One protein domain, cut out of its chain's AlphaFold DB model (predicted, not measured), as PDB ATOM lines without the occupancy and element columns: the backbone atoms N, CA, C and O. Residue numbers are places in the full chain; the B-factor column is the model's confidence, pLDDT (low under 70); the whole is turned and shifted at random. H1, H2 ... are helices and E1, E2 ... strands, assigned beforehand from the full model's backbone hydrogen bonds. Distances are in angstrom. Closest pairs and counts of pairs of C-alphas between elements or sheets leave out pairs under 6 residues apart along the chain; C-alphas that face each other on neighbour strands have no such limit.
ATOM      1  N   ASP A  49     186.197 137.727 153.609       86.88
ATOM      2  CA  ASP A  49     184.994 137.032 153.117       86.88
ATOM      3  C   ASP A  49     184.965 136.947 151.577       86.88
ATOM      4  O   ASP A  49     184.684 135.904 150.974       86.88
ATOM      5  N   ILE A  50     185.361 138.038 150.913       84.56
ATOM      6  CA  ILE A  50     185.511 138.066 149.452       84.56
ATOM      7  C   ILE A  50     186.623 137.110 149.006       84.56
ATOM      8  O   ILE A  50     186.453 136.387 148.022       84.56
ATOM      9  N   ALA A  51     187.748 137.079 149.720       85.75
ATOM     10  CA  ALA A  51     188.857 136.184 149.423       85.75
ATOM     11  C   ALA A  51     188.446 134.715 149.578       85.75
ATOM     12  O   ALA A  51     188.759 133.931 148.689       85.75
ATOM     13  N   ASP A  52     187.699 134.351 150.619       87.19
ATOM     14  CA  ASP A  52     187.208 132.984 150.837       87.19
ATOM     15  C   ASP A  52     186.216 132.544 149.750       87.19
ATOM     16  O   ASP A  52     186.296 131.425 149.220       87.19
ATOM     17  N   THR A  53     185.318 133.443 149.344       85.69
ATOM     18  CA  THR A  53     184.385 133.197 148.235       85.69
ATOM     19  C   THR A  53     185.137 132.980 146.921       85.69
ATOM     20  O   THR A  53     184.898 131.998 146.211       85.69
ATOM     21  N   LEU A  54     186.092 133.856 146.600       85.38
ATOM     22  CA  LEU A  54     186.924 133.722 145.403       85.38
ATOM     23  C   LEU A  54     187.824 132.488 145.474       85.38
ATOM     24  O   LEU A  54     188.051 131.830 144.464       85.38
ATOM     25  N   MET A  55     188.296 132.124 146.661       85.75
ATOM     26  CA  MET A  55     189.095 130.926 146.863       85.75
ATOM     27  C   MET A  55     188.292 129.663 146.567       85.75
ATOM     28  O   MET A  55     188.778 128.734 145.923       85.75
ATOM     29  N   THR A  56     187.035 129.647 147.002       85.50
ATOM     30  CA  THR A  56     186.087 128.583 146.670       85.50
ATOM     31  C   THR A  56     185.846 128.531 145.162       85.50
ATOM     32  O   THR A  56     185.901 127.454 144.570       85.50
ATOM     33  N   PHE A  57     185.685 129.687 144.511       83.56
ATOM     34  CA  PHE A  57     185.568 129.769 143.054       83.56
ATOM     35  C   PHE A  57     186.799 129.195 142.331       83.56
ATOM     36  O   PHE A  57     186.639 128.400 141.407       83.56
ATOM     37  N   VAL A  58     188.014 129.525 142.782       84.75
ATOM     38  CA  VAL A  58     189.273 128.992 142.232       84.75
ATOM     39  C   VAL A  58     189.361 127.472 142.405       84.75
ATOM     40  O   VAL A  58     189.759 126.775 141.475       84.75
ATOM     41  N   LYS A  59     188.955 126.941 143.566       83.38
ATOM     42  CA  LYS A  59     188.917 125.492 143.834       83.38
ATOM     43  C   LYS A  59     187.939 124.751 142.926       83.38
ATOM     44  O   LYS A  59     188.251 123.658 142.463       83.38
ATOM     45  N   MET A  60     186.770 125.337 142.678       82.25
ATOM     46  CA  MET A  60     185.751 124.752 141.803       82.25
ATOM     47  C   MET A  60     186.114 124.873 140.320       82.25
ATOM     48  O   MET A  60     185.805 123.977 139.543       82.25
ATOM     49  N   ASN A  61     186.767 125.970 139.924       82.31
ATOM     50  CA  ASN A  61     187.083 126.286 138.532       82.31
ATOM     51  C   ASN A  61     188.549 126.735 138.372       82.31
ATOM     52  O   ASN A  61     188.816 127.896 138.051       82.31
ATOM     53  N   PRO A  62     189.526 125.823 138.525       77.31
ATOM     54  CA  PRO A  62     190.953 126.164 138.504       77.31
ATOM     55  C   PRO A  62     191.476 126.666 137.146       77.31
ATOM     56  O   PRO A  62     192.612 127.136 137.075       77.31
ATOM     57  N   GLY A  63     190.679 126.536 136.078       78.06
ATOM     58  CA  GLY A  63     190.970 127.001 134.716       78.06
ATOM     59  C   GLY A  63     190.091 128.165 134.248       78.06
ATOM     60  O   GLY A  63     189.953 128.362 133.042       78.06
ATOM     61  N   ALA A  64     189.453 128.888 135.171       81.94
ATOM     62  CA  ALA A  64     188.665 130.073 134.849       81.94
ATOM     63  C   ALA A  64     189.507 131.139 134.123       81.94
ATOM     64  O   ALA A  64     190.659 131.380 134.480       81.94
ATOM     65  N   GLU A  65     188.919 131.811 133.128       82.38
ATOM     66  CA  GLU A  65     189.588 132.834 132.305       82.38
ATOM     67  C   GLU A  65     190.151 133.988 133.147       82.38
ATOM     68  O   GLU A  65     191.188 134.563 132.817       82.38
ATOM     69  N   GLN A  66     189.488 134.286 134.268       82.94
ATOM     70  CA  GLN A  66     189.861 135.331 135.216       82.94
ATOM     71  C   GLN A  66     191.166 135.023 135.967       82.94
ATOM     72  O   GLN A  66     191.752 135.917 136.577       82.94
ATOM     73  N   ILE A  67     191.620 133.767 135.944       86.56
ATOM     74  CA  ILE A  67     192.831 133.313 136.618       86.56
ATOM     75  C   ILE A  67     193.924 133.132 135.569       86.56
ATOM     76  O   ILE A  67     193.843 132.271 134.695       86.56
ATOM     77  N   GLN A  68     194.983 133.931 135.664       89.12
ATOM     78  CA  GLN A  68     196.063 133.895 134.678       89.12
ATOM     79  C   GLN A  68     197.316 133.171 135.192       89.12
ATOM     80  O   GLN A  68     197.576 133.099 136.393       89.12
ATOM     81  N   SER A  69     198.119 132.639 134.270       87.88
ATOM     82  CA  SER A  69     199.424 132.064 134.599       87.88
ATOM     83  C   SER A  69     200.419 133.181 134.915       87.88
ATOM     84  O   SER A  69     200.805 133.939 134.025       87.88
ATOM     85  N   GLY A  70     200.862 133.254 136.169       88.06
ATOM     86  CA  GLY A  70     201.766 134.290 136.660       88.06
ATOM     87  C   GLY A  70     201.098 135.652 136.858       88.06
ATOM     88  O   GLY A  70     200.008 135.932 136.370       88.06
ATOM     89  N   LYS A  71     201.755 136.531 137.614       88.56
ATOM     90  CA  LYS A  71     201.228 137.871 137.883       88.56
ATOM     91  C   LYS A  71     201.131 138.684 136.577       88.56
ATOM     92  O   LYS A  71     202.061 138.610 135.768       88.56
ATOM     93  N   PRO A  72     200.073 139.496 136.373       88.69
ATOM     94  CA  PRO A  72     199.987 140.357 135.199       88.69
ATOM     95  C   PRO A  72     201.207 141.278 135.080       88.69
ATOM     96  O   PRO A  72     201.781 141.727 136.075       88.69
ATOM     97  N   ASN A  73     201.619 141.534 133.839       88.88
ATOM     98  CA  ASN A  73     202.856 142.250 133.544       88.88
ATOM     99  C   ASN A  73     202.803 143.735 133.962       88.88
ATOM    100  O   ASN A  73     201.737 144.326 134.144       88.88
ATOM    101  N   ALA A  74     203.975 144.368 134.061       86.75
ATOM    102  CA  ALA A  74     204.092 145.772 134.462       86.75
ATOM    103  C   ALA A  74     203.307 146.734 133.549       86.75
ATOM    104  O   ALA A  74     202.772 147.732 134.024       86.75
ATOM    105  N   THR A  75     203.192 146.435 132.253       87.12
ATOM    106  CA  THR A  75     202.450 147.264 131.294       87.12
ATOM    107  C   THR A  75     200.956 147.296 131.605       87.12
ATOM    108  O   THR A  75     200.364 148.372 131.593       87.12
ATOM    109  N   THR A  76     200.351 146.149 131.919       85.56
ATOM    110  CA  THR A  76     198.951 146.054 132.346       85.56
ATOM    111  C   THR A  76     198.768 146.705 133.713       85.56
ATOM    112  O   THR A  76     197.869 147.523 133.888       85.56
ATOM    113  N   LEU A  77     199.669 146.433 134.663       87.69
ATOM    114  CA  LEU A  77     199.612 147.008 136.010       87.69
ATOM    115  C   LEU A  77     199.672 148.548 136.002       87.69
ATOM    116  O   LEU A  77     198.953 149.203 136.755       87.69
ATOM    117  N   ASN A  78     200.472 149.136 135.111       88.00
ATOM    118  CA  ASN A  78     200.580 150.588 134.950       88.00
ATOM    119  C   ASN A  78     199.334 151.231 134.327       88.00
ATOM    120  O   ASN A  78     199.167 152.442 134.432       88.00
ATOM    121  N   LYS A  79     198.457 150.447 133.688       88.44
ATOM    122  CA  LYS A  79     197.190 150.933 133.126       88.44
ATOM    123  C   LYS A  79     196.033 150.865 134.121       88.44
ATOM    124  O   LYS A  79     194.975 151.415 133.851       88.44
ATOM    125  N   LEU A  80     196.212 150.259 135.295       86.94
ATOM    126  CA  LEU A  80     195.113 150.031 136.243       86.94
ATOM    127  C   LEU A  80     194.495 151.297 136.843       86.94
ATOM    128  O   LEU A  80     193.454 151.209 137.491       86.94
ATOM    129  N   ASN A  81     195.128 152.458 136.706       88.00
ATOM    130  CA  ASN A  81     194.563 153.743 137.125       88.00
ATOM    131  C   ASN A  81     193.961 154.543 135.955       88.00
ATOM    132  O   ASN A  81     193.524 155.671 136.163       88.00
ATOM    133  N   THR A  82     193.945 154.000 134.732       87.44
ATOM    134  CA  THR A  82     193.257 154.636 133.600       87.44
ATOM    135  C   THR A  82     191.754 154.392 133.694       87.44
ATOM    136  O   THR A  82     191.301 153.442 134.333       87.44
ATOM    137  N   ALA A  83     190.958 155.231 133.028       84.38
ATOM    138  CA  ALA A  83     189.499 155.119 133.040       84.38
ATOM    139  C   ALA A  83     188.983 153.756 132.536       84.38
ATOM    140  O   ALA A  83     187.914 153.319 132.955       84.38
ATOM    141  N   GLU A  84     189.739 153.083 131.669       84.81
ATOM    142  CA  GLU A  84     189.409 151.766 131.113       84.81
ATOM    143  C   GLU A  84     189.347 150.677 132.199       84.81
ATOM    144  O   GLU A  84     188.462 149.824 132.184       84.81
ATOM    145  N   TYR A  85     190.254 150.747 133.177       83.38
ATOM    146  CA  TYR A  85     190.326 149.788 134.278       83.38
ATOM    147  C   TYR A  85     189.620 150.310 135.530       83.38
ATOM    148  O   TYR A  85     188.906 149.565 136.186       83.38
ATOM    149  N   ALA A  86     189.742 151.603 135.839       84.19
ATOM    150  CA  ALA A  86     189.134 152.197 137.028       84.19
ATOM    151  C   ALA A  86     187.596 152.282 136.960       84.19
ATOM    152  O   ALA A  86     186.942 152.412 137.997       84.19
ATOM    153  N   THR A  87     187.004 152.215 135.760       84.44
ATOM    154  CA  THR A  87     185.545 152.161 135.608       84.44
ATOM    155  C   THR A  87     185.059 150.727 135.769       84.44
ATOM    156  O   THR A  87     185.257 149.890 134.894       84.44
ATOM    157  N   LEU A  88     184.382 150.477 136.886       83.88
ATOM    158  CA  LEU A  88     183.829 149.175 137.235       83.88
ATOM    159  C   LEU A  88     182.366 149.057 136.795       83.88
ATOM    160  O   LEU A  88     181.504 149.789 137.300       83.88
ATOM    161  N   GLU A  89     182.087 148.112 135.904       83.25
ATOM    162  CA  GLU A  89     180.755 147.838 135.363       83.25
ATOM    163  C   GLU A  89     180.090 146.651 136.061       83.25
ATOM    164  O   GLU A  89     180.762 145.696 136.457       83.25
ATOM    165  N   ASN A  90     178.762 146.708 136.197       75.69
ATOM    166  CA  ASN A  90     177.983 145.591 136.731       75.69
ATOM    167  C   ASN A  90     178.167 144.353 135.851       75.69
ATOM    168  O   ASN A  90     178.171 144.435 134.616       75.69
ATOM    169  N   ILE A  91     178.270 143.201 136.502       72.31
ATOM    170  CA  ILE A  91     178.185 141.904 135.846       72.31
ATOM    171  C   ILE A  91     176.760 141.416 136.081       72.31
ATOM    172  O   ILE A  91     176.365 141.210 137.220       72.31
ATOM    173  N   THR A  92     175.966 141.254 135.025       64.12
ATOM    174  CA  THR A  92     174.603 140.707 135.119       64.12
ATOM    175  C   THR A  92     174.651 139.186 135.309       64.12
ATOM    176  O   THR A  92     174.249 138.444 134.418       64.12
ATOM    177  N   ASP A  93     175.211 138.729 136.431       64.62
ATOM    178  CA  ASP A  93     175.333 137.316 136.814       64.62
ATOM    179  C   ASP A  93     175.379 137.165 138.354       64.62
ATOM    180  O   ASP A  93     175.327 138.153 139.090       64.62
ATOM    181  N   VAL A  94     175.496 135.935 138.868       54.88
ATOM    182  CA  VAL A  94     175.557 135.587 140.305       54.88
ATOM    183  C   VAL A  94     176.652 136.360 141.060       54.88
ATOM    184  O   VAL A  94     176.530 136.594 142.260       54.88
ATOM    185  N   THR A  95     177.689 136.824 140.361       61.53
ATOM    186  CA  THR A  95     178.784 137.649 140.893       61.53
ATOM    187  C   THR A  95     178.347 139.029 141.403       61.53
ATOM    188  O   THR A  95     179.019 139.580 142.273       61.53
ATOM    189  N   ASP A  96     177.212 139.565 140.936       63.00
ATOM    190  CA  ASP A  96     176.642 140.833 141.433       63.00
ATOM    191  C   ASP A  96     176.256 140.731 142.918       63.00
ATOM    192  O   ASP A  96     176.453 141.661 143.697       63.00
ATOM    193  N   ARG A  97     175.813 139.540 143.359       62.75
ATOM    194  CA  ARG A  97     175.494 139.266 144.774       62.75
ATOM    195  C   ARG A  97     176.712 139.339 145.693       62.75
ATOM    196  O   ARG A  97     176.546 139.520 146.894       62.75
ATOM    197  N   TYR A  98     177.909 139.201 145.129       69.38
ATOM    198  CA  TYR A  98     179.183 139.272 145.842       69.38
ATOM    199  C   TYR A  98     179.891 140.619 145.634       69.38
ATOM    200  O   TYR A  98     181.067 140.756 145.962       69.38
ATOM    201  N   ASN A  99     179.184 141.616 145.085       77.50
ATOM    202  CA  ASN A  99     179.711 142.938 144.744       77.50
ATOM    203  C   ASN A  99     180.995 142.884 143.894       77.50
ATOM    204  O   ASN A  99     181.936 143.669 144.084       77.50
ATOM    205  N   LEU A 100     181.034 141.938 142.955       81.56
ATOM    206  CA  LEU A 100     182.108 141.792 141.985       81.56
ATOM    207  C   LEU A 100     181.704 142.451 140.667       81.56
ATOM    208  O   LEU A 100     180.595 142.286 140.164       81.56
ATOM    209  N   TYR A 101     182.645 143.184 140.092       81.94
ATOM    210  CA  TYR A 101     182.457 144.006 138.907       81.94
ATOM    211  C   TYR A 101     183.488 143.625 137.853       81.94
ATOM    212  O   TYR A 101     184.535 143.056 138.161       81.94
ATOM    213  N   LYS A 102     183.221 143.973 136.599       82.94
ATOM    214  CA  LYS A 102     184.194 143.830 135.513       82.94
ATOM    215  C   LYS A 102     184.827 145.177 135.197       82.94
ATOM    216  O   LYS A 102     184.197 146.224 135.368       82.94
ATOM    217  N   THR A 103     186.064 145.145 134.720       83.62
ATOM    218  CA  THR A 103     186.663 146.314 134.069       83.62
ATOM    219  C   THR A 103     186.251 146.356 132.596       83.62
ATOM    220  O   THR A 103     185.850 145.336 132.034       83.62
ATOM    221  N   LYS A 104     186.328 147.527 131.952       79.31
ATOM    222  CA  LYS A 104     186.009 147.654 130.514       79.31
ATOM    223  C   LYS A 104     187.064 147.013 129.616       79.31
ATOM    224  O   LYS A 104     186.758 146.629 128.494       79.31
ATOM    225  N   ALA A 105     188.297 146.968 130.107       77.75
ATOM    226  CA  ALA A 105     189.479 146.630 129.334       77.75
ATOM    227  C   ALA A 105     189.758 145.125 129.258       77.75
ATOM    228  O   ALA A 105     190.194 144.626 128.223       77.75
ATOM    229  N   ASP A 106     189.583 144.420 130.380       76.00
ATOM    230  CA  ASP A 106     190.111 143.068 130.552       76.00
ATOM    231  C   ASP A 106     189.201 142.231 131.461       76.00
ATOM    232  O   ASP A 106     188.910 142.608 132.600       76.00
ATOM    233  N   SER A 107     188.780 141.067 130.961       73.12
ATOM    234  CA  SER A 107     188.005 140.068 131.705       73.12
ATOM    235  C   SER A 107     188.798 139.465 132.869       73.12
ATOM    236  O   SER A 107     188.199 138.960 133.819       73.12
ATOM    237  N   LYS A 108     190.134 139.549 132.833       82.38
ATOM    238  CA  LYS A 108     191.050 138.977 133.835       82.38
ATOM    239  C   LYS A 108     191.225 139.827 135.078       82.38
ATOM    240  O   LYS A 108     191.792 139.374 136.071       82.38
ATOM    241  N   ILE A 109     190.787 141.079 135.013       86.56
ATOM    242  CA  ILE A 109     190.892 142.021 136.116       86.56
ATOM    243  C   ILE A 109     189.486 142.305 136.590       86.56
ATOM    244  O   ILE A 109     188.672 142.899 135.882       86.56
ATOM    245  N   MET A 110     189.211 141.851 137.803       87.38
ATOM    246  CA  MET A 110     187.914 142.032 138.423       87.38
ATOM    247  C   MET A 110     187.951 143.270 139.311       87.38
ATOM    248  O   MET A 110     188.980 143.644 139.872       87.38
ATOM    249  N   GLY A 111     186.816 143.935 139.426       88.19
ATOM    250  CA  GLY A 111     186.589 145.011 140.369       88.19
ATOM    251  C   GLY A 111     185.825 144.520 141.581       88.19
ATOM    252  O   GLY A 111     185.034 143.587 141.498       88.19
ATOM    253  N   VAL A 112     186.008 145.211 142.693       86.81
ATOM    254  CA  VAL A 112     185.171 145.070 143.881       86.81
ATOM    255  C   VAL A 112     184.668 146.445 144.284       86.81
ATOM    256  O   VAL A 112     185.428 147.420 144.253       86.81
ATOM    257  N   LYS A 113     183.391 146.528 144.661       85.38
ATOM    258  CA  LYS A 113     182.832 147.699 145.344       85.38
ATOM    259  C   LYS A 113     182.210 147.250 146.652       85.38
ATOM    260  O   LYS A 113     181.571 146.213 146.699       85.38
ATOM    261  N   ILE A 114     182.383 148.024 147.710       79.31
ATOM    262  CA  ILE A 114     181.768 147.733 149.007       79.31
ATOM    263  C   ILE A 114     181.092 149.019 149.473       79.31
ATOM    264  O   ILE A 114     181.725 150.075 149.481       79.31
ATOM    265  N   GLY A 115     179.799 148.929 149.785       70.94
ATOM    266  CA  GLY A 115     178.936 150.063 150.130       70.94
ATOM    267  C   GLY A 115     177.549 149.937 149.487       70.94
ATOM    268  O   GLY A 115     177.412 149.366 148.409       70.94
ATOM    269  N   ARG A 116     176.506 150.429 150.172       57.47
ATOM    270  CA  ARG A 116     175.092 150.153 149.836       57.47
ATOM    271  C   ARG A 116     174.481 151.085 148.776       57.47
ATOM    272  O   ARG A 116     173.547 150.664 148.113       57.47
ATOM    273  N   ASP A 117     174.998 152.304 148.606       54.53
ATOM    274  CA  ASP A 117     174.461 153.324 147.666       54.53
ATOM    275  C   ASP A 117     175.546 154.276 147.111       54.53
ATOM    276  O   ASP A 117     175.297 155.341 146.550       54.53
ATOM    277  N   GLY A 118     176.799 153.882 147.292       56.53
ATOM    278  CA  GLY A 118     178.004 154.633 146.982       56.53
ATOM    279  C   GLY A 118     179.162 153.787 147.479       56.53
ATOM    280  O   GLY A 118     179.078 153.201 148.556       56.53
ATOM    281  N   ALA A 119     180.193 153.609 146.660       61.47
ATOM    282  CA  ALA A 119     181.264 152.696 147.014       61.47
ATOM    283  C   ALA A 119     182.193 153.357 148.046       61.47
ATOM    284  O   ALA A 119     183.066 154.146 147.681       61.47
ATOM    285  N   ASP A 120     182.007 153.014 149.323       70.62
ATOM    286  CA  ASP A 120     182.909 153.377 150.426       70.62
ATOM    287  C   ASP A 120     184.308 152.783 150.209       70.62
ATOM    288  O   ASP A 120     185.325 153.345 150.628       70.62
ATOM    289  N   PHE A 121     184.364 151.671 149.474       81.12
ATOM    290  CA  PHE A 121     185.587 151.033 149.024       81.12
ATOM    291  C   PHE A 121     185.467 150.574 147.570       81.12
ATOM    292  O   PHE A 121     184.467 149.982 147.165       81.12
ATOM    293  N   THR A 122     186.522 150.818 146.791       87.12
ATOM    294  CA  THR A 122     186.679 150.289 145.431       87.12
ATOM    295  C   THR A 122     188.094 149.779 145.230       87.12
ATOM    296  O   THR A 122     189.065 150.456 145.585       87.12
ATOM    297  N   GLY A 123     188.213 148.596 144.639       89.25
ATOM    298  CA  GLY A 123     189.499 147.952 144.415       89.25
ATOM    299  C   GLY A 123     189.508 147.064 143.181       89.25
ATOM    300  O   GLY A 123     188.464 146.757 142.608       89.25
ATOM    301  N   HIS A 124     190.711 146.668 142.774       91.12
ATOM    302  CA  HIS A 124     190.921 145.637 141.764       91.12
ATOM    303  C   HIS A 124     191.327 144.341 142.432       91.12
ATOM    304  O   HIS A 124     192.203 144.346 143.294       91.12
ATOM    305  N   ILE A 125     190.730 143.257 141.965       90.38
ATOM    306  CA  ILE A 125     191.087 141.885 142.265       90.38
ATOM    307  C   ILE A 125     191.890 141.354 141.078       90.38
ATOM    308  O   ILE A 125     191.430 141.377 139.932       90.38
ATOM    309  N   LEU A 126     193.092 140.871 141.363       91.50
ATOM    310  CA  LEU A 126     193.944 140.180 140.407       91.50
ATOM    311  C   LEU A 126     194.137 138.750 140.892       91.50
ATOM    312  O   LEU A 126     194.561 138.535 142.026       91.50
ATOM    313  N   MET A 127     193.851 137.789 140.020       91.31
ATOM    314  CA  MET A 127     194.041 136.373 140.309       91.31
ATOM    315  C   MET A 127     195.091 135.790 139.377       91.31
ATOM    316  O   MET A 127     195.054 135.994 138.159       91.31
ATOM    317  N   TRP A 128     196.046 135.068 139.953       91.81
ATOM    318  CA  TRP A 128     197.035 134.331 139.180       91.81
ATOM    319  C   TRP A 128     197.495 133.069 139.892       91.81
ATOM    320  O   TRP A 128     197.290 132.916 141.093       91.81
ATOM    321  N   TYR A 129     198.142 132.171 139.158       90.19
ATOM    322  CA  TYR A 129     198.753 130.974 139.728       90.19
ATOM    323  C   TYR A 129     200.202 130.790 139.283       90.19
ATOM    324  O   TYR A 129     200.649 131.377 138.297       90.19
ATOM    325  N   THR A 130     200.935 129.961 140.022       86.50
ATOM    326  CA  THR A 130     202.270 129.478 139.655       86.50
ATOM    327  C   THR A 130     202.330 127.960 139.794       86.50
ATOM    328  O   THR A 130     201.914 127.425 140.823       86.50
ATOM    329  N   ASP A 131     202.872 127.283 138.781       76.50
ATOM    330  CA  ASP A 131     203.042 125.818 138.757       76.50
ATOM    331  C   ASP A 131     204.286 125.329 139.531       76.50
ATOM    332  O   ASP A 131     204.445 124.138 139.770       76.50
ATOM    333  N   ASP A 132     205.186 126.239 139.917       66.12
ATOM    334  CA  ASP A 132     206.508 125.911 140.465       66.12
ATOM    335  C   ASP A 132     206.562 126.100 141.988       66.12
ATOM    336  O   ASP A 132     207.246 126.983 142.512       66.12
ATOM    337  N   VAL A 133     205.778 125.298 142.710       67.69
ATOM    338  CA  VAL A 133     205.797 125.286 144.179       67.69
ATOM    339  C   VAL A 133     206.960 124.403 144.638       67.69
ATOM    340  O   VAL A 133     206.826 123.189 144.706       67.69
ATOM    341  N   LYS A 134     208.128 125.012 144.881       63.62
ATOM    342  CA  LYS A 134     209.402 124.326 145.205       63.62
ATOM    343  C   LYS A 134     209.661 124.115 146.696       63.62
ATOM    344  O   LYS A 134     210.675 123.537 147.074       63.62
ATOM    345  N   ASP A 135     208.799 124.664 147.536       65.25
ATOM    346  CA  ASP A 135     208.975 124.803 148.979       65.25
ATOM    347  C   ASP A 135     208.097 123.843 149.797       65.25
ATOM    348  O   ASP A 135     208.143 123.883 151.026       65.25
ATOM    349  N   LEU A 136     207.348 122.942 149.149       64.81
ATOM    350  CA  LEU A 136     206.611 121.892 149.853       64.81
ATOM    351  C   LEU A 136     207.512 120.687 150.107       64.81
ATOM    352  O   LEU A 136     208.139 120.140 149.199       64.81
ATOM    353  N   TYR A 137     207.557 120.266 151.367       59.62
ATOM    354  CA  TYR A 137     208.273 119.071 151.782       59.62
ATOM    355  C   TYR A 137     207.485 117.825 151.361       59.62
ATOM    356  O   TYR A 137     206.442 117.522 151.937       59.62
ATOM    357  N   ASP A 138     207.996 117.099 150.368       58.38
ATOM    358  CA  ASP A 138     207.531 115.756 150.021       58.38
ATOM    359  C   ASP A 138     208.497 114.736 150.637       58.38
ATOM    360  O   ASP A 138     209.710 114.809 150.432       58.38
ATOM    361  N   ASN A 139     207.976 113.789 151.420       54.81
ATOM    362  CA  ASN A 139     208.759 112.795 152.160       54.81
ATOM    363  C   ASN A 139     209.236 111.653 151.233       54.81
ATOM    364  O   ASN A 139     209.103 110.469 151.547       54.81
ATOM    365  N   ALA A 140     209.742 112.011 150.050       60.53
ATOM    366  CA  ALA A 140     210.166 111.095 149.006       60.53
ATOM    367  C   ALA A 140     211.698 110.908 149.038       60.53
ATOM    368  O   ALA A 140     212.441 111.890 148.969       60.53
ATOM    369  N   PRO A 141     212.212 109.662 149.065       54.38
ATOM    370  CA  PRO A 141     213.644 109.370 149.213       54.38
ATOM    371  C   PRO A 141     214.528 109.807 148.026       54.38
ATOM    372  O   PRO A 141     215.739 109.646 148.094       54.38
ATOM    373  N   ASN A 142     213.950 110.386 146.965       53.38
ATOM    374  CA  ASN A 142     214.640 110.959 145.804       53.38
ATOM    375  C   ASN A 142     213.949 112.266 145.361       53.38
ATOM    376  O   ASN A 142     213.343 112.335 144.293       53.38
ATOM    377  N   ALA A 143     214.005 113.299 146.203       54.06
ATOM    378  CA  ALA A 143     213.362 114.602 146.000       54.06
ATOM    379  C   ALA A 143     214.037 115.491 144.924       54.06
ATOM    380  O   ALA A 143     214.308 116.666 145.154       54.06
ATOM    381  N   SER A 144     214.347 114.952 143.742       49.84
ATOM    382  CA  SER A 144     214.997 115.708 142.655       49.84
ATOM    383  C   SER A 144     214.044 116.180 141.555       49.84
ATOM    384  O   SER A 144     214.483 116.798 140.591       49.84
ATOM    385  N   THR A 145     212.738 115.954 141.680       49.91
ATOM    386  CA  THR A 145     211.722 116.579 140.816       49.91
ATOM    387  C   THR A 145     210.378 116.522 141.531       49.91
ATOM    388  O   THR A 145     209.696 115.499 141.493       49.91
ATOM    389  N   MET A 146     210.001 117.606 142.218       50.59
ATOM    390  CA  MET A 146     208.632 117.750 142.715       50.59
ATOM    391  C   MET A 146     207.681 117.532 141.542       50.59
ATOM    392  O   MET A 146     207.804 118.176 140.496       50.59
ATOM    393  N   LYS A 147     206.780 116.556 141.675       51.72
ATOM    394  CA  LYS A 147     205.798 116.285 140.634       51.72
ATOM    395  C   LYS A 147     204.922 117.524 140.446       51.72
ATOM    396  O   LYS A 147     204.425 118.118 141.395       51.72
ATOM    397  N   SER A 148     204.744 117.843 139.170       58.84
ATOM    398  CA  SER A 148     204.011 118.930 138.508       58.84
ATOM    399  C   SER A 148     202.513 119.077 138.871       58.84
ATOM    400  O   SER A 148     201.743 119.599 138.068       58.84
ATOM    401  N   ASN A 149     202.051 118.581 140.020       65.00
ATOM    402  CA  ASN A 149     200.628 118.510 140.364       65.00
ATOM    403  C   ASN A 149     200.190 119.493 141.458       65.00
ATOM    404  O   ASN A 149     199.058 119.387 141.910       65.00
ATOM    405  N   HIS A 150     201.030 120.438 141.881       73.38
ATOM    406  CA  HIS A 150     200.648 121.472 142.846       73.38
ATOM    407  C   HIS A 150     200.674 122.845 142.185       73.38
ATOM    408  O   HIS A 150     201.617 123.188 141.476       73.38
ATOM    409  N   ARG A 151     199.634 123.639 142.432       81.56
ATOM    410  CA  ARG A 151     199.550 125.033 141.996       81.56
ATOM    411  C   ARG A 151     199.330 125.926 143.197       81.56
ATOM    412  O   ARG A 151     198.443 125.675 144.013       81.56
ATOM    413  N   ARG A 152     200.105 127.002 143.273       86.56
ATOM    414  CA  ARG A 152     199.872 128.083 144.230       86.56
ATOM    415  C   ARG A 152     199.058 129.163 143.543       86.56
ATOM    416  O   ARG A 152     199.483 129.694 142.518       86.56
ATOM    417  N   TYR A 153     197.891 129.456 144.094       89.38
ATOM    418  CA  TYR A 153     196.988 130.490 143.616       89.38
ATOM    419  C   TYR A 153     197.103 131.719 144.507       89.38
ATOM    420  O   TYR A 153     197.192 131.627 145.732       89.38
ATOM    421  N   TYR A 154     197.082 132.874 143.865       91.44
ATOM    422  CA  TYR A 154     197.222 134.180 144.470       91.44
ATOM    423  C   TYR A 154     195.987 135.002 144.141       91.44
ATOM    424  O   TYR A 154     195.587 135.095 142.978       91.44
ATOM    425  N   ILE A 155     195.414 135.620 145.165       91.81
ATOM    426  CA  ILE A 155     194.325 136.581 145.045       91.81
ATOM    427  C   ILE A 155     194.831 137.871 145.670       91.81
ATOM    428  O   ILE A 155     195.052 137.951 146.877       91.81
ATOM    429  N   GLU A 156     195.061 138.881 144.841       92.56
ATOM    430  CA  GLU A 156     195.479 140.198 145.304       92.56
ATOM    431  C   GLU A 156     194.339 141.184 145.154       92.56
ATOM    432  O   GLU A 156     193.808 141.353 144.058       92.56
ATOM    433  N   VAL A 157     194.018 141.887 146.235       91.81
ATOM    434  CA  VAL A 157     193.107 143.025 146.186       91.81
ATOM    435  C   VAL A 157     193.899 144.306 146.391       91.81
ATOM    436  O   VAL A 157     194.674 144.408 147.340       91.81
ATOM    437  N   SER A 158     193.731 145.275 145.488       91.81
ATOM    438  CA  SER A 158     194.481 146.536 145.479       91.81
ATOM    439  C   SER A 158     193.575 147.764 145.387       91.81
ATOM    440  O   SER A 158     192.667 147.819 144.555       91.81
ATOM    441  N   TRP A 159     193.845 148.775 146.212       90.19
ATOM    442  CA  TRP A 159     193.055 150.009 146.314       90.19
ATOM    443  C   TRP A 159     193.931 151.202 146.738       90.19
ATOM    444  O   TRP A 159     195.034 151.012 147.249       90.19
ATOM    445  N   PRO A 160     193.475 152.453 146.562       88.06
ATOM    446  CA  PRO A 160     192.301 152.886 145.802       88.06
ATOM    447  C   PRO A 160     192.573 152.951 144.289       88.06
ATOM    448  O   PRO A 160     193.712 153.113 143.850       88.06
ATOM    449  N   LEU A 161     191.518 152.879 143.471       87.50
ATOM    450  CA  LEU A 161     191.638 152.827 142.004       87.50
ATOM    451  C   LEU A 161     192.193 154.105 141.353       87.50
ATOM    452  O   LEU A 161     192.789 154.045 140.280       87.50
ATOM    453  N   ILE A 162     192.052 155.255 142.013       84.25
ATOM    454  CA  ILE A 162     192.517 156.552 141.495       84.25
ATOM    455  C   ILE A 162     194.043 156.719 141.550       84.25
ATOM    456  O   ILE A 162     194.605 157.543 140.833       84.25
ATOM    457  N   VAL A 163     194.721 155.944 142.402       89.38
ATOM    458  CA  VAL A 163     196.176 156.001 142.593       89.38
ATOM    459  C   VAL A 163     196.852 154.986 141.657       89.38
ATOM    460  O   VAL A 163     196.284 153.912 141.424       89.38
ATOM    461  N   PRO A 164     198.050 155.266 141.102       91.25
ATOM    462  CA  PRO A 164     198.817 154.286 140.332       91.25
ATOM    463  C   PRO A 164     199.069 152.995 141.115       91.25
ATOM    464  O   PRO A 164     199.352 153.029 142.309       91.25
ATOM    465  N   TYR A 165     199.033 151.844 140.439       91.25
ATOM    466  CA  TYR A 165     199.106 150.525 141.084       91.25
ATOM    467  C   TYR A 165     200.319 150.326 142.016       91.25
ATOM    468  O   TYR A 165     200.230 149.613 143.016       91.25
ATOM    469  N   ALA A 166     201.460 150.953 141.721       90.38
ATOM    470  CA  ALA A 166     202.660 150.866 142.553       90.38
ATOM    471  C   ALA A 166     202.503 151.531 143.936       90.38
ATOM    472  O   ALA A 166     203.167 151.118 144.879       90.38
ATOM    473  N   GLN A 167     201.621 152.525 144.055       91.19
ATOM    474  CA  GLN A 167     201.386 153.318 145.269       91.19
ATOM    475  C   GLN A 167     200.112 152.896 146.020       91.19
ATOM    476  O   GLN A 167     199.721 153.543 146.988       91.19
ATOM    477  N   ARG A 168     199.436 151.838 145.558       90.12
ATOM    478  CA  ARG A 168     198.218 151.309 146.178       90.12
ATOM    479  C   ARG A 168     198.532 150.468 147.405       90.12
ATOM    480  O   ARG A 168     199.538 149.758 147.441       90.12
ATOM    481  N   GLU A 169     197.599 150.473 148.344       89.31
ATOM    482  CA  GLU A 169     197.507 149.440 149.366       89.31
ATOM    483  C   GLU A 169     197.070 148.123 148.724       89.31
ATOM    484  O   GLU A 169     196.313 148.101 147.745       89.31
ATOM    485  N   LYS A 170     197.613 147.017 149.240       91.00
ATOM    486  CA  LYS A 170     197.408 145.675 148.695       91.00
ATOM    487  C   LYS A 170     197.228 144.672 149.822       91.00
ATOM    488  O   LYS A 170     197.913 144.744 150.846       91.00
ATOM    489  N   ARG A 171     196.356 143.698 149.596       91.00
ATOM    490  CA  ARG A 171     196.252 142.472 150.394       91.00
ATOM    491  C   ARG A 171     196.426 141.292 149.467       91.00
ATOM    492  O   ARG A 171     195.832 141.268 148.393       91.00
ATOM    493  N   LEU A 172     197.266 140.355 149.882       91.81
ATOM    494  CA  LEU A 172     197.562 139.149 149.135       91.81
ATOM    495  C   LEU A 172     197.086 137.954 149.946       91.81
ATOM    496  O   LEU A 172     197.540 137.748 151.070       91.81
ATOM    497  N   TYR A 173     196.206 137.172 149.344       91.75
ATOM    498  CA  TYR A 173     195.753 135.892 149.856       91.75
ATOM    499  C   TYR A 173     196.351 134.801 148.981       91.75
ATOM    500  O   TYR A 173     196.395 134.926 147.754       91.75
ATOM    501  N   VAL A 174     196.850 133.749 149.618       89.50
ATOM    502  CA  VAL A 174     197.544 132.657 148.942       89.50
ATOM    503  C   VAL A 174     196.929 131.349 149.400       89.50
ATOM    504  O   VAL A 174     196.764 131.134 150.598       89.50
ATOM    505  N   THR A 175     196.615 130.476 148.449       86.06
ATOM    506  CA  THR A 175     196.355 129.063 148.730       86.06
ATOM    507  C   THR A 175     197.252 128.211 147.864       86.06
ATOM    508  O   THR A 175     197.666 128.606 146.772       86.06
ATOM    509  N   GLU A 176     197.434 126.981 148.297       82.75
ATOM    510  CA  GLU A 176     197.944 125.912 147.459       82.75
ATOM    511  C   GLU A 176     196.833 124.910 147.210       82.75
ATOM    512  O   GLU A 176     196.000 124.667 148.083       82.75
ATOM    513  N   LEU A 177     196.802 124.375 145.995       77.06
ATOM    514  CA  LEU A 177     195.915 123.293 145.604       77.06
ATOM    515  C   LEU A 177     196.750 122.194 144.967       77.06
ATOM    516  O   LEU A 177     197.514 122.444 144.029       77.06
ATOM    517  N   SER A 178     196.571 120.973 145.460       71.06
ATOM    518  CA  SER A 178     196.985 119.789 144.726       71.06
ATOM    519  C   SER A 178     195.940 119.499 143.653       71.06
ATOM    520  O   SER A 178     194.740 119.526 143.916       71.06
ATOM    521  N   MET A 179     196.368 119.188 142.432       60.56
ATOM    522  CA  MET A 179     195.482 118.779 141.336       60.56
ATOM    523  C   MET A 179     194.712 117.489 141.659       60.56
ATOM    524  O   MET A 179     193.760 117.169 140.958       60.56
TER     525      MET A 179
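What this domain is: This is residues 49 to 179 of the 187 residues of an uncharacterized protein of Lentisphaeria bacterium (UniProt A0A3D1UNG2). What shape appears first? A strongly twisted sheet, with the three long antiparallel strands E5, E6 and E7 side by side, curls round one helix, H1; E4, E3 and E2 extend the sheet beside the first part of E5, and little E1 lies beside a later part. The tip of the loop between E5 and E6, residues 139 to 144, sticks out at one end of the longest axis, and the link between E4 and E5 lies at the other end. What is it made of? The printed part has 131 residues with four named helices and seven named strands, in the order H1 E1 H2 H3 E2 H4 E3 E4 E5 E6 E7, and its class is mixed, helices and strands. The sheet is branched, with mixed parallel and antiparallel pairs. The whole is elongated, 58 by 30 by 21 A, and only just compact, close to loose, with a radius of gyration of the C-alphas of 16.4 A.

Where its parts are: Where are the long strands? E5 is residues 121 to 130, 28.8 A from first to last C-alpha, beginning at C-alpha 121 (185.587, 151.033, 149.024). E6 is residues 150 to 159, 29.7 A, and E7 is residues 169 to 178, 30.0 A, ending at C-alpha 178 (196.985, 119.789, 144.726). Where are the shorter strands? E4 is residues 109 to 114, 16.8 A, and E3 is residues 100 to 103, 10.2 A. E2 is residues 88 to 90 and E1 is residues 67 to 69. Where are the helices? H1, residues 49 to 60, is 16.7 A long and begins at C-alpha 49 (184.994, 137.032, 153.117). H2 is residues 74 to 77, H3 residues 83 to 86 and H4 residues 94 to 98.

How they stand to each other: How are the strands joined? E3, E4, E5, E6 and E7 form a meander, each strand the antiparallel neighbour of the one before, with N 111 and O 101 at 2.8 A, N 112 and O 123 at 2.9 A, N 126 and O 156 at 2.8 A, and N 155 and O 173 at 2.9 A, within hydrogen-bond range. E2 is the antiparallel neighbour of E3, with N 89 and O 102 at 2.9 A. Where does the sheet branch? E5 has E4, beside its residues 121 to 126, and E1, beside 127 to 129, on one side, and E6 on the other side. E1 is parallel to E5, at 44 degrees between directions, with N 129 and O 68 at 3.0 A. Which helices are on the sheet? H1 is on it, the closest C-alphas to E7 being those of Ala 51 and Tyr 173, 6.9 A apart. H4 is on the same face as H1, at a height over the sheet of 8.2 A, and H3 is on the opposite face, at 8.4 A; H2 is not on the sheet. How do the helix backbones run? In H1 every O i to N i+4 pair is within hydrogen-bond range. In H4 0 of 1 is, beside 2 of 2 O i to N i+3 pairs; H2 and H3 are too short for an O i to N i+4 pair.

The domain as a whole: How far does it reach? The two C-alphas farthest apart, those of Asp 117 and Pro 141, are 58.9 A apart. Is it continuous? The printed part has no cut, and the link from E5 to E6, 19 residues, is long. Where is confidence low? The mean pLDDT of the printed part is 79.3, and residues 92 to 98, 116 to 119, 132 to 149 and 179 are under 70.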